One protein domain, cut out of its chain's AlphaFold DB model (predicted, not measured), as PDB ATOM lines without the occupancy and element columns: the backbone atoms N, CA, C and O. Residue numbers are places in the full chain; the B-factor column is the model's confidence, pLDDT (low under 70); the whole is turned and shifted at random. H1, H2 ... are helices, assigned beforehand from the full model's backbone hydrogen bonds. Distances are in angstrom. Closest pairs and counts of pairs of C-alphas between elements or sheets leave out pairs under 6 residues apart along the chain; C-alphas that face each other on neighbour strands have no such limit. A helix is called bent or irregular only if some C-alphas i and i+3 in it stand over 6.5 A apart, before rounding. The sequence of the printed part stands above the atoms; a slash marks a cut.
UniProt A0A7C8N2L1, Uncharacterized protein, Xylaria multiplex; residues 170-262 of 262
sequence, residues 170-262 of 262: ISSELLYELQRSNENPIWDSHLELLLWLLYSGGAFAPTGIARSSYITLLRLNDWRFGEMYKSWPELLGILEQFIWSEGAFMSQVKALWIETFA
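What this domain is: This is residues 170 to 262 of the 262 residues of an uncharacterized protein of Xylaria multiplex (UniProt A0A7C8N2L1). Three helices, H1, H3 and H4, pack as a bundle with their centres in a triangle, and the longest helix, H7, packs across the end of H3 at residues 199 to 203, about perpendicular to it, while H6 meets H3 near residues 192 to 196 with its end at Leu 239. H1 and H4 pack on H3 and on each other, and the short H2 and H5 sit by the beginning of H3. The bundle is up and down, each helix running against the one before it in the chain. The printed part has 93 residues with seven named helices, H1 to H7 in chain order, and no named strand, the class being all helix. It is compact and rounded, with a radius of gyration of the C-alphas of 12.1 A and spans of 32 by 29 by 26 A.

How they stand to each other: H7, residues 246 to 261, touches H3, residues 191 to 203, about perpendicular at 84 degrees; the closest C-alphas, of Val 253 and Ala 203, are 4.9 A apart, and H3 touches it with residues 199 to 203 alone. H3 is the hub, touching five helices. With H4, residues 209 to 220, it makes a hairpin at a shallow tilt of 26 degrees, opposite ways, closest at the C-alphas of Gly 202 and Tyr 214, 5.1 A. H7 touches H4 at the C-alphas of Thr 260 and Ile 215, 5.5 A, at a steep tilt of 68 degrees, only just short of about perpendicular. H1, residues 170 to 181, touches H3, closest at the C-alphas of Ser 171 and Gly 201, 5.2 A, at 36 degrees, only just steep, opposite ways. H6, residues 232 to 239, touches H3 at the C-alphas of Leu 239 and Trp 196, 5.6 A, at 72 degrees, only just about perpendicular. H5, residues 222 to 225, only just touches H3, with 3 pairs of C-alphas within 8 A, closest Phe 225 and Leu 191 at 7.2 A. H2, residues 185 to 189, is close to H3 but not clearly touching, Trp 187 and Leu 194 having the closest C-alphas, 6.4 A. H1 and H7 are apart. In H1, H3, H4 and H6 every O i to N i+4 pair is within hydrogen-bond range; H7 has 10 of 12, H2 has 0 of 1 but 2 of 2 O i to N i+3 pairs, and H5 is too short for an i+4 pair.

Where its parts are: H7 measures 21.4 A, H3 17.9 A, H1 16.5 A, H4 16.0 A, H6 10.5 A, H2 7.3 A and H5 5.0 A from first to last C-alpha. H7 is irregular, C-alphas 248 and 251 being 7.5 A apart. H1 begins at C-alpha 170, (273.944, 220.890, 250.764), and H7 ends at C-alpha 261, (259.866, 240.857, 252.692).

The domain as a whole: The C-alphas farthest apart, of Pro 185 and Gly 247, are 33.4 A apart. The printed part has no cut and no long link, and ends at the chain's last residue, Ala 262. Mean pLDDT of the printed part is 87.0; residue 170 and residues 244 to 248 are under 70.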
ATOM      1  N   ILE A 170     275.044 221.740 250.297       68.56
ATOM      2  CA  ILE A 170     273.944 220.890 250.764       68.56
ATOM      3  C   ILE A 170     272.628 221.669 250.803       68.56
ATOM      4  O   ILE A 170     271.588 221.134 250.428       68.56
ATOM      5  N   SER A 171     272.672 222.966 251.125       75.25
ATOM      6  CA  SER A 171     271.508 223.838 250.946       75.25
ATOM      7  C   SER A 171     271.036 223.866 249.488       75.25
ATOM      8  O   SER A 171     269.842 223.994 249.248       75.25
ATOM      9  N   SER A 172     271.929 223.696 248.505       80.38
ATOM     10  CA  SER A 172     271.535 223.617 247.088       80.38
ATOM     11  C   SER A 172     270.886 222.273 246.729       80.38
ATOM     12  O   SER A 172     269.969 222.241 245.917       80.38
ATOM     13  N   GLU A 173     271.313 221.165 247.345       80.12
ATOM     14  CA  GLU A 173     270.656 219.860 247.163       80.12
ATOM     15  C   GLU A 173     269.269 219.829 247.819       80.12
ATOM     16  O   GLU A 173     268.313 219.376 247.194       80.12
ATOM     17  N   LEU A 174     269.124 220.378 249.031       83.38
ATOM     18  CA  LEU A 174     267.810 220.545 249.660       83.38
ATOM     19  C   LEU A 174     266.895 221.428 248.801       83.38
ATOM     20  O   LEU A 174     265.735 221.083 248.602       83.38
ATOM     21  N   LEU A 175     267.426 222.524 248.249       89.00
ATOM     22  CA  LEU A 175     266.675 223.411 247.363       89.00
ATOM     23  C   LEU A 175     266.127 222.639 246.165       89.00
ATOM     24  O   LEU A 175     264.949 222.759 245.854       89.00
ATOM     25  N   TYR A 176     266.965 221.822 245.526       86.94
ATOM     26  CA  TYR A 176     266.563 221.004 244.388       86.94
ATOM     27  C   TYR A 176     265.412 220.045 244.736       86.94
ATOM     28  O   TYR A 176     264.437 219.954 243.989       86.94
ATOM     29  N   GLU A 177     265.480 219.363 245.882       85.12
ATOM     30  CA  GLU A 177     264.410 218.454 246.320       85.12
ATOM     31  C   GLU A 177     263.124 219.199 246.712       85.12
ATOM     32  O   GLU A 177     262.023 218.748 246.383       85.12
ATOM     33  N   LEU A 178     263.233 220.366 247.355       90.88
ATOM     34  CA  LEU A 178     262.080 221.211 247.687       90.88
ATOM     35  C   LEU A 178     261.413 221.772 246.428       90.88
ATOM     36  O   LEU A 178     260.193 221.737 246.329       90.88
ATOM     37  N   GLN A 179     262.189 222.203 245.431       93.00
ATOM     38  CA  GLN A 179     261.661 222.633 244.132       93.00
ATOM     39  C   GLN A 179     260.909 221.497 243.434       93.00
ATOM     40  O   GLN A 179     259.793 221.692 242.957       93.00
ATOM     41  N   ARG A 180     261.489 220.293 243.407       91.19
ATOM     42  CA  ARG A 180     260.872 219.120 242.771       91.19
ATOM     43  C   ARG A 180     259.616 218.627 243.471       91.19
ATOM     44  O   ARG A 180     258.726 218.103 242.812       91.19
ATOM     45  N   SER A 181     259.574 218.733 244.792       90.06
ATOM     46  CA  SER A 181     258.450 218.266 245.604       90.06
ATOM     47  C   SER A 181     257.461 219.375 245.950       90.06
ATOM     48  O   SER A 181     256.515 219.100 246.677       90.06
ATOM     49  N   ASN A 182     257.633 220.597 245.435       90.31
ATOM     50  CA  ASN A 182     256.845 221.762 245.841       90.31
ATOM     51  C   ASN A 182     255.332 221.555 245.667       90.31
ATOM     52  O   ASN A 182     254.540 221.967 246.508       90.31
ATOM     53  N   GLU A 183     254.918 220.885 244.595       89.44
ATOM     54  CA  GLU A 183     253.505 220.606 244.300       89.44
ATOM     55  C   GLU A 183     252.977 219.337 244.987       89.44
ATOM     56  O   GLU A 183     251.816 218.976 244.816       89.44
ATOM     57  N   ASN A 184     253.807 218.638 245.766       90.31
ATOM     58  CA  ASN A 184     253.382 217.426 246.451       90.31
ATOM     59  C   ASN A 184     252.386 217.772 247.580       90.31
ATOM     60  O   ASN A 184     252.753 218.525 248.485       90.31
ATOM     61  N   PRO A 185     251.173 217.187 247.588       87.88
ATOM     62  CA  PRO A 185     250.140 217.481 248.587       87.88
ATOM     63  C   PRO A 185     250.525 217.071 250.015       87.88
ATOM     64  O   PRO A 185     249.880 217.495 250.971       87.88
ATOM     65  N   ILE A 186     251.596 216.281 250.196       87.19
ATOM     66  CA  ILE A 186     252.144 215.991 251.531       87.19
ATOM     67  C   ILE A 186     252.458 217.276 252.309       87.19
ATOM     68  O   ILE A 186     252.321 217.305 253.530       87.19
ATOM     69  N   TRP A 187     252.837 218.348 251.607       90.25
ATOM     70  CA  TRP A 187     253.171 219.620 252.232       90.25
ATOM     71  C   TRP A 187     251.963 220.357 252.793       90.25
ATOM     72  O   TRP A 187     252.112 221.024 253.812       90.25
ATOM     73  N   ASP A 188     250.773 220.178 252.222       87.62
ATOM     74  CA  ASP A 188     249.554 220.827 252.721       87.62
ATOM     75  C   ASP A 188     249.176 220.301 254.120       87.62
ATOM     76  O   ASP A 188     248.559 221.005 254.914       87.62
ATOM     77  N   SER A 189     249.610 219.081 254.460       87.44
ATOM     78  CA  SER A 189     249.466 218.501 255.807       87.44
ATOM     79  C   SER A 189     250.614 218.861 256.763       87.44
ATOM     80  O   SER A 189     250.540 218.561 257.952       87.44
ATOM     81  N   HIS A 190     251.694 219.466 256.257       89.06
ATOM     82  CA  HIS A 190     252.954 219.678 256.981       89.06
ATOM     83  C   HIS A 190     253.573 221.054 256.682       89.06
ATOM     84  O   HIS A 190     254.787 221.180 256.498       89.06
ATOM     85  N   LEU A 191     252.738 222.094 256.636       91.38
ATOM     86  CA  LEU A 191     253.146 223.445 256.241       91.38
ATOM     87  C   LEU A 191     254.225 224.039 257.154       91.38
ATOM     88  O   LEU A 191     255.161 224.661 256.661       91.38
ATOM     89  N   GLU A 192     254.146 223.796 258.463       90.62
ATOM     90  CA  GLU A 192     255.131 224.270 259.446       90.62
ATOM     91  C   GLU A 192     256.518 223.664 259.191       90.62
ATOM     92  O   GLU A 192     257.532 224.358 259.252       90.62
ATOM     93  N   LEU A 193     256.561 222.381 258.811       88.94
ATOM     94  CA  LEU A 193     257.799 221.693 258.455       88.94
ATOM     95  C   LEU A 193     258.359 222.200 257.121       88.94
ATOM     96  O   LEU A 193     259.568 222.408 257.010       88.94
ATOM     97  N   LEU A 194     257.506 222.412 256.111       92.81
ATOM     98  CA  LEU A 194     257.931 223.008 254.840       92.81
ATOM     99  C   LEU A 194     258.524 224.403 255.072       92.81
ATOM    100  O   LEU A 194     259.596 224.718 254.555       92.81
ATOM    101  N   LEU A 195     257.847 225.216 255.883       93.50
ATOM    102  CA  LEU A 195     258.283 226.552 256.259       93.50
ATOM    103  C   LEU A 195     259.646 226.505 256.956       93.50
ATOM    104  O   LEU A 195     260.568 227.228 256.570       93.50
ATOM    105  N   TRP A 196     259.808 225.595 257.919       92.94
ATOM    106  CA  TRP A 196     261.074 225.393 258.612       92.94
ATOM    107  C   TRP A 196     262.200 224.948 257.670       92.94
ATOM    108  O   TRP A 196     263.311 225.477 257.759       92.94
ATOM    109  N   LEU A 197     261.932 224.042 256.723       90.62
ATOM    110  CA  LEU A 197     262.913 223.592 255.728       90.62
ATOM    111  C   LEU A 197     263.343 224.721 254.786       90.62
ATOM    112  O   LEU A 197     264.532 224.838 254.483       90.62
ATOM    113  N   LEU A 198     262.405 225.562 254.342       93.62
ATOM    114  CA  LEU A 198     262.692 226.696 253.463       93.62
ATOM    115  C   LEU A 198     263.523 227.769 254.173       93.62
ATOM    116  O   LEU A 198     264.539 228.207 253.630       93.62
ATOM    117  N   TYR A 199     263.140 228.154 255.396       92.94
ATOM    118  CA  TYR A 199     263.893 229.138 256.174       92.94
ATOM    119  C   TYR A 199     265.268 228.614 256.580       92.94
ATOM    120  O   TYR A 199     266.263 229.307 256.387       92.94
ATOM    121  N   SER A 200     265.358 227.376 257.068       86.69
ATOM    122  CA  SER A 200     266.638 226.769 257.444       86.69
ATOM    123  C   SER A 200     267.542 226.578 256.224       86.69
ATOM    124  O   SER A 200     268.715 226.942 256.247       86.69
ATOM    125  N   GLY A 201     267.009 226.060 255.116       86.94
ATOM    126  CA  GLY A 201     267.764 225.880 253.879       86.94
ATOM    127  C   GLY A 201     268.284 227.200 253.309       86.94
ATOM    128  O   GLY A 201     269.478 227.309 253.007       86.94
ATOM    129  N   GLY A 202     267.413 228.211 253.220       91.25
ATOM    130  CA  GLY A 202     267.730 229.528 252.670       91.25
ATOM    131  C   GLY A 202     268.661 230.356 253.549       91.25
ATOM    132  O   GLY A 202     269.583 230.988 253.030       91.25
ATOM    133  N   ALA A 203     268.489 230.305 254.873       89.50
ATOM    134  CA  ALA A 203     269.288 231.075 255.825       89.50
ATOM    135  C   ALA A 203     270.773 230.717 255.732       89.50
ATOM    136  O   ALA A 203     271.622 231.603 255.837       89.50
ATOM    137  N   PHE A 204     271.067 229.443 255.464       83.38
ATOM    138  CA  PHE A 204     272.423 228.914 255.320       83.38
ATOM    139  C   PHE A 204     272.849 228.669 253.868       83.38
ATOM    140  O   PHE A 204     273.941 228.148 253.629       83.38
ATOM    141  N   ALA A 205     272.017 229.014 252.883       85.94
ATOM    142  CA  ALA A 205     272.428 228.977 251.488       85.94
ATOM    143  C   ALA A 205     273.455 230.092 251.208       85.94
ATOM    144  O   ALA A 205     273.299 231.204 251.722       85.94
ATOM    145  N   PRO A 206     274.475 229.842 250.363       79.56
ATOM    146  CA  PRO A 206     275.357 230.899 249.879       79.56
ATOM    147  C   PRO A 206     274.562 232.041 249.259       79.56
ATOM    148  O   PRO A 206     273.577 231.809 248.548       79.56
ATOM    149  N   THR A 207     275.026 233.267 249.488       82.00
ATOM    150  CA  THR A 207     274.486 234.450 248.819       82.00
ATOM    151  C   THR A 207     274.574 234.291 247.294       82.00
ATOM    152  O   THR A 207     275.500 233.674 246.766       82.00
ATOM    153  N   GLY A 208     273.571 234.809 246.580       87.12
ATOM    154  CA  GLY A 208     273.407 234.618 245.136       87.12
ATOM    155  C   GLY A 208     272.286 233.633 244.794       87.12
ATOM    156  O   GLY A 208     271.261 233.593 245.471       87.12
ATOM    157  N   ILE A 209     272.478 232.837 243.735       88.00
ATOM    158  CA  ILE A 209     271.409 232.052 243.087       88.00
ATOM    159  C   ILE A 209     270.675 231.132 244.071       88.00
ATOM    160  O   ILE A 209     269.445 231.084 244.057       88.00
ATOM    161  N   ALA A 210     271.401 230.419 244.939       87.56
ATOM    162  CA  ALA A 210     270.794 229.484 245.883       87.56
ATOM    163  C   ALA A 210     269.879 230.208 246.886       87.56
ATOM    164  O   ALA A 210     268.708 229.851 247.012       87.56
ATOM    165  N   ARG A 211     270.373 231.265 247.547       91.38
ATOM    166  CA  ARG A 211     269.587 232.063 248.502       91.38
ATOM    167  C   ARG A 211     268.379 232.735 247.844       91.38
ATOM    168  O   ARG A 211     267.269 232.618 248.355       91.38
ATOM    169  N   SER A 212     268.559 233.340 246.669       94.69
ATOM    170  CA  SER A 212     267.456 233.950 245.912       94.69
ATOM    171  C   SER A 212     266.389 232.932 245.490       94.69
ATOM    172  O   SER A 212     265.202 233.251 245.468       94.69
ATOM    173  N   SER A 213     266.783 231.692 245.197       94.69
ATOM    174  CA  SER A 213     265.843 230.621 244.847       94.69
ATOM    175  C   SER A 213     265.013 230.157 246.048       94.69
ATOM    176  O   SER A 213     263.821 229.900 245.891       94.69
ATOM    177  N   TYR A 214     265.597 230.108 247.251       95.50
ATOM    178  CA  TYR A 214     264.834 229.868 248.484       95.50
ATOM    179  C   TYR A 214     263.831 230.986 248.764       95.50
ATOM    180  O   TYR A 214     262.674 230.698 249.049       95.50
ATOM    181  N   ILE A 215     264.248 232.248 248.624       96.00
ATOM    182  CA  ILE A 215     263.348 233.405 248.763       96.00
ATOM    183  C   ILE A 215     262.204 233.315 247.747       96.00
ATOM    184  O   ILE A 215     261.046 233.546 248.084       96.00
ATOM    185  N   THR A 216     262.509 232.917 246.511       96.06
ATOM    186  CA  THR A 216     261.494 232.707 245.472       96.06
ATOM    187  C   THR A 216     260.509 231.611 245.875       96.06
ATOM    188  O   THR A 216     259.309 231.824 245.770       96.06
ATOM    189  N   LEU A 217     260.980 230.471 246.392       95.38
ATOM    190  CA  LEU A 217     260.094 229.415 246.894       95.38
ATOM    191  C   LEU A 217     259.241 229.866 248.083       95.38
ATOM    192  O   LEU A 217     258.063 229.525 248.125       95.38
ATOM    193  N   LEU A 218     259.801 230.630 249.025       95.44
ATOM    194  CA  LEU A 218     259.046 231.197 250.147       95.44
ATOM    195  C   LEU A 218     257.902 232.080 249.638       95.44
ATOM    196  O   LEU A 218     256.761 231.883 250.039       95.44
ATOM    197  N   ARG A 219     258.188 232.974 248.682       93.69
ATOM    198  CA  ARG A 219     257.188 233.854 248.054       93.69
ATOM    199  C   ARG A 219     256.155 233.084 247.228       93.69
ATOM    200  O   ARG A 219     254.973 233.394 247.280       93.69
ATOM    201  N   LEU A 220     256.572 232.053 246.491       93.25
ATOM    202  CA  LEU A 220     255.663 231.193 245.719       93.25
ATOM    203  C   LEU A 220     254.691 230.408 246.608       93.25
ATOM    204  O   LEU A 220     253.598 230.068 246.161       93.25
ATOM    205  N   ASN A 221     255.086 230.114 247.846       92.75
ATOM    206  CA  ASN A 221     254.262 229.421 248.831       92.75
ATOM    207  C   ASN A 221     253.592 230.379 249.828       92.75
ATOM    208  O   ASN A 221     252.971 229.912 250.776       92.75
ATOM    209  N   ASP A 222     253.659 231.697 249.617       90.44
ATOM    210  CA  ASP A 222     253.062 232.683 250.526       90.44
ATOM    211  C   ASP A 222     251.555 232.453 250.708       90.44
ATOM    212  O   ASP A 222     251.048 232.479 251.821       90.44
ATOM    213  N   TRP A 223     250.847 232.065 249.644       88.94
ATOM    214  CA  TRP A 223     249.429 231.697 249.724       88.94
ATOM    215  C   TRP A 223     249.153 230.475 250.619       88.94
ATOM    216  O   TRP A 223     248.056 230.362 251.157       88.94
ATOM    217  N   ARG A 224     250.129 229.569 250.792       90.00
ATOM    218  CA  ARG A 224     250.034 228.433 251.725       90.00
ATOM    219  C   ARG A 224     250.341 228.845 253.161       90.00
ATOM    220  O   ARG A 224     249.818 228.240 254.089       90.00
ATOM    221  N   PHE A 225     251.200 229.847 253.346       90.19
ATOM    222  CA  PHE A 225     251.686 230.268 254.660       90.19
ATOM    223  C   PHE A 225     250.974 231.494 255.239       90.19
ATOM    224  O   PHE A 225     251.126 231.752 256.426       90.19
ATOM    225  N   GLY A 226     250.238 232.262 254.434       73.00
ATOM    226  CA  GLY A 226     249.851 233.646 254.739       73.00
ATOM    227  C   GLY A 226     248.976 233.847 255.981       73.00
ATOM    228  O   GLY A 226     248.893 234.959 256.504       73.00
ATOM    229  N   GLU A 227     248.348 232.789 256.493       80.62
ATOM    230  CA  GLU A 227     247.629 232.827 257.774       80.62
ATOM    231  C   GLU A 227     248.461 232.330 258.964       80.62
ATOM    232  O   GLU A 227     248.104 232.596 260.108       80.62
ATOM    233  N   MET A 228     249.579 231.645 258.716       86.19
ATOM    234  CA  MET A 228     250.407 231.025 259.752       86.19
ATOM    235  C   MET A 228     251.260 232.040 260.511       86.19
ATOM    236  O   MET A 228     251.454 231.900 261.713       86.19
ATOM    237  N   TYR A 229     251.792 233.053 259.823       90.81
ATOM    238  CA  TYR A 229     252.588 234.107 260.449       90.81
ATOM    239  C   TYR A 229     252.461 235.426 259.683       90.81
ATOM    240  O   TYR A 229     252.403 235.446 258.456       90.81
ATOM    241  N   LYS A 230     252.453 236.545 260.411       88.75
ATOM    242  CA  LYS A 230     252.448 237.912 259.858       88.75
ATOM    243  C   LYS A 230     253.602 238.759 260.383       88.75
ATOM    244  O   LYS A 230     253.851 239.859 259.895       88.75
ATOM    245  N   SER A 231     254.312 238.258 261.386       92.69
ATOM    246  CA  SER A 231     255.385 238.955 262.074       92.69
ATOM    247  C   SER A 231     256.565 238.028 262.360       92.69
ATOM    248  O   SER A 231     256.439 236.804 262.382       92.69
ATOM    249  N   TRP A 232     257.735 238.626 262.600       93.75
ATOM    250  CA  TRP A 232     258.931 237.886 262.999       93.75
ATOM    251  C   TRP A 232     258.722 237.020 264.259       93.75
ATOM    252  O   TRP A 232     259.119 235.859 264.218       93.75
ATOM    253  N   PRO A 233     258.093 237.507 265.353       93.94
ATOM    254  CA  PRO A 233     257.849 236.676 266.534       93.94
ATOM    255  C   PRO A 233     256.965 235.452 266.267       93.94
ATOM    256  O   PRO A 233     257.233 234.390 266.818       93.94
ATOM    257  N   GLU A 234     255.945 235.573 265.410       93.94
ATOM    258  CA  GLU A 234     255.077 234.443 265.039       93.94
ATOM    259  C   GLU A 234     255.838 233.403 264.215       93.94
ATOM    260  O   GLU A 234     255.776 232.214 264.521       93.94
ATOM    261  N   LEU A 235     256.620 233.846 263.220       93.94
ATOM    262  CA  LEU A 235     257.483 232.946 262.456       93.94
ATOM    263  C   LEU A 235     258.471 232.228 263.376       93.94
ATOM    264  O   LEU A 235     258.608 231.009 263.304       93.94
ATOM    265  N   LEU A 236     259.156 232.978 264.240       90.38
ATOM    266  CA  LEU A 236     260.120 232.427 265.185       90.38
ATOM    267  C   LEU A 236     259.469 231.359 266.074       90.38
ATOM    268  O   LEU A 236     260.014 230.267 266.194       90.38
ATOM    269  N   GLY A 237     258.269 231.630 266.597       87.31
ATOM    270  CA  GLY A 237     257.512 230.677 267.407       87.31
ATOM    271  C   GLY A 237     257.133 229.384 266.677       87.31
ATOM    272  O   GLY A 237     256.983 228.354 267.326       87.31
ATOM    273  N   ILE A 238     257.007 229.397 265.344       89.00
ATOM    274  CA  ILE A 238     256.834 228.175 264.537       89.00
ATOM    275  C   ILE A 238     258.173 227.451 264.380       89.00
ATOM    276  O   ILE A 238     258.258 226.242 264.580       89.00
ATOM    277  N   LEU A 239     259.236 228.180 264.030       86.12
ATOM    278  CA  LEU A 239     260.547 227.585 263.761       86.12
ATOM    279  C   LEU A 239     261.164 226.924 265.002       86.12
ATOM    280  O   LEU A 239     261.838 225.901 264.876       86.12
ATOM    281  N   GLU A 240     260.898 227.474 266.187       81.69
ATOM    282  CA  GLU A 240     261.344 226.948 267.482       81.69
ATOM    283  C   GLU A 240     260.675 225.625 267.884       81.69
ATOM    284  O   GLU A 240     261.185 224.931 268.762       81.69
ATOM    285  N   GLN A 241     259.578 225.231 267.227       80.31
ATOM    286  CA  GLN A 241     258.946 223.920 267.443       80.31
ATOM    287  C   GLN A 241     259.749 222.770 266.819       80.31
ATOM    288  O   GLN A 241     259.518 221.601 267.128       80.31
ATOM    289  N   PHE A 242     260.694 223.098 265.939       80.88
ATOM    290  CA  PHE A 242     261.582 222.152 265.283       80.88
ATOM    291  C   PHE A 242     263.005 222.279 265.838       80.88
ATOM    292  O   PHE A 242     263.259 222.882 266.879       80.88
ATOM    293  N   ILE A 243     263.973 221.684 265.140       73.50
ATOM    294  CA  ILE A 243     265.384 221.780 265.507       73.50
ATOM    295  C   ILE A 243     265.819 223.254 265.448       73.50
ATOM    296  O   ILE A 243     265.897 223.844 264.368       73.50
ATOM    297  N   TRP A 244     266.134 223.824 266.613       68.06
ATOM    298  CA  TRP A 244     266.482 225.234 266.771       68.06
ATOM    299  C   TRP A 244     267.640 225.441 267.757       68.06
ATOM    300  O   TRP A 244     267.769 224.755 268.768       68.06
ATOM    301  N   SER A 245     268.489 226.421 267.456       66.19
ATOM    302  CA  SER A 245     269.473 226.992 268.381       66.19
ATOM    303  C   SER A 245     269.529 228.483 268.134       66.19
ATOM    304  O   SER A 245     269.870 228.921 267.034       66.19
ATOM    305  N   GLU A 246     269.228 229.255 269.171       67.06
ATOM    306  CA  GLU A 246     269.233 230.710 269.093       67.06
ATOM    307  C   GLU A 246     270.589 231.231 268.589       67.06
ATOM    308  O   GLU A 246     270.643 232.033 267.661       67.06
ATOM    309  N   GLY A 247     271.698 230.690 269.103       59.44
ATOM    310  CA  GLY A 247     273.044 231.112 268.709       59.44
ATOM    311  C   GLY A 247     273.420 230.799 267.256       59.44
ATOM    312  O   GLY A 247     274.261 231.495 266.691       59.44
ATOM    313  N   ALA A 248     272.816 229.777 266.644       60.00
ATOM    314  CA  ALA A 248     273.161 229.352 265.286       60.00
ATOM    315  C   ALA A 248     272.189 229.854 264.213       60.00
ATOM    316  O   ALA A 248     272.613 230.099 263.085       60.00
ATOM    317  N   PHE A 249     270.900 229.986 264.540       73.25
ATOM    318  CA  PHE A 249     269.864 230.336 263.568       73.25
ATOM    319  C   PHE A 249     269.418 231.789 263.639       73.25
ATOM    320  O   PHE A 249     269.094 232.349 262.594       73.25
ATOM    321  N   MET A 250     269.373 232.398 264.831       80.62
ATOM    322  CA  MET A 250     268.642 233.652 265.048       80.62
ATOM    323  C   MET A 250     269.045 234.733 264.044       80.62
ATOM    324  O   MET A 250     268.193 235.298 263.362       80.62
ATOM    325  N   SER A 251     270.346 235.002 263.894       83.00
ATOM    326  CA  SER A 251     270.806 236.073 263.004       83.00
ATOM    327  C   SER A 251     270.638 235.740 261.514       83.00
ATOM    328  O   SER A 251     270.299 236.610 260.716       83.00
ATOM    329  N   GLN A 252     270.807 234.475 261.140       86.69
ATOM    330  CA  GLN A 252     270.839 233.977 259.768       86.69
ATOM    331  C   GLN A 252     269.425 233.865 259.196       86.69
ATOM    332  O   GLN A 252     269.161 234.297 258.071       86.69
ATOM    333  N   VAL A 253     268.505 233.321 259.993       90.25
ATOM    334  CA  VAL A 253     267.084 233.201 259.661       90.25
ATOM    335  C   VAL A 253     266.426 234.572 259.665       90.25
ATOM    336  O   VAL A 253     265.690 234.880 258.732       90.25
ATOM    337  N   LYS A 254     266.745 235.437 260.638       93.06
ATOM    338  CA  LYS A 254     266.232 236.813 260.651       93.06
ATOM    339  C   LYS A 254     266.695 237.606 259.432       93.06
ATOM    340  O   LYS A 254     265.895 238.334 258.854       93.06
ATOM    341  N   ALA A 255     267.948 237.436 259.005       93.38
ATOM    342  CA  ALA A 255     268.435 238.037 257.766       93.38
ATOM    343  C   ALA A 255     267.634 237.551 256.544       93.38
ATOM    344  O   ALA A 255     267.190 238.372 255.748       93.38
ATOM    345  N   LEU A 256     267.377 236.241 256.424       95.12
ATOM    346  CA  LEU A 256     266.566 235.706 255.322       95.12
ATOM    347  C   LEU A 256     265.115 236.206 255.371       95.12
ATOM    348  O   LEU A 256     264.542 236.514 254.329       95.12
ATOM    349  N   TRP A 257     264.519 236.299 256.564       95.19
ATOM    350  CA  TRP A 257     263.176 236.850 256.749       95.19
ATOM    351  C   TRP A 257     263.105 238.287 256.237       95.19
ATOM    352  O   TRP A 257     262.278 238.577 255.380       95.19
ATOM    353  N   ILE A 258     264.037 239.150 256.654       94.81
ATOM    354  CA  ILE A 258     264.124 240.531 256.155       94.81
ATOM    355  C   ILE A 258     264.234 240.553 254.624       94.81
ATOM    356  O   ILE A 258     263.498 241.285 253.975       94.81
ATOM    357  N   GLU A 259     265.102 239.724 254.038       94.75
ATOM    358  CA  GLU A 259     265.263 239.631 252.580       94.75
ATOM    359  C   GLU A 259     264.012 239.111 251.856       94.75
ATOM    360  O   GLU A 259     263.774 239.454 250.701       94.75
ATOM    361  N   THR A 260     263.199 238.284 252.514       92.44
ATOM    362  CA  THR A 260     261.978 237.723 251.918       92.44
ATOM    363  C   THR A 260     260.899 238.791 251.758       92.44
ATOM    364  O   THR A 260     260.182 238.766 250.754       92.44
ATOM    365  N   PHE A 261     260.842 239.758 252.677       84.69
ATOM    366  CA  PHE A 261     259.866 240.857 252.692       84.69
ATOM    367  C   PHE A 261     260.414 242.205 252.186       84.69
ATOM    368  O   PHE A 261     259.682 243.193 252.200       84.69
ATOM    369  N   ALA A 262     261.675 242.248 251.741       73.69
ATOM    370  CA  ALA A 262     262.274 243.385 251.036       73.69
ATOM    371  C   ALA A 262     261.908 243.387 249.543       73.69
ATOM    372  O   ALA A 262     261.633 244.491 249.026       73.69
TER     373      ALA A 262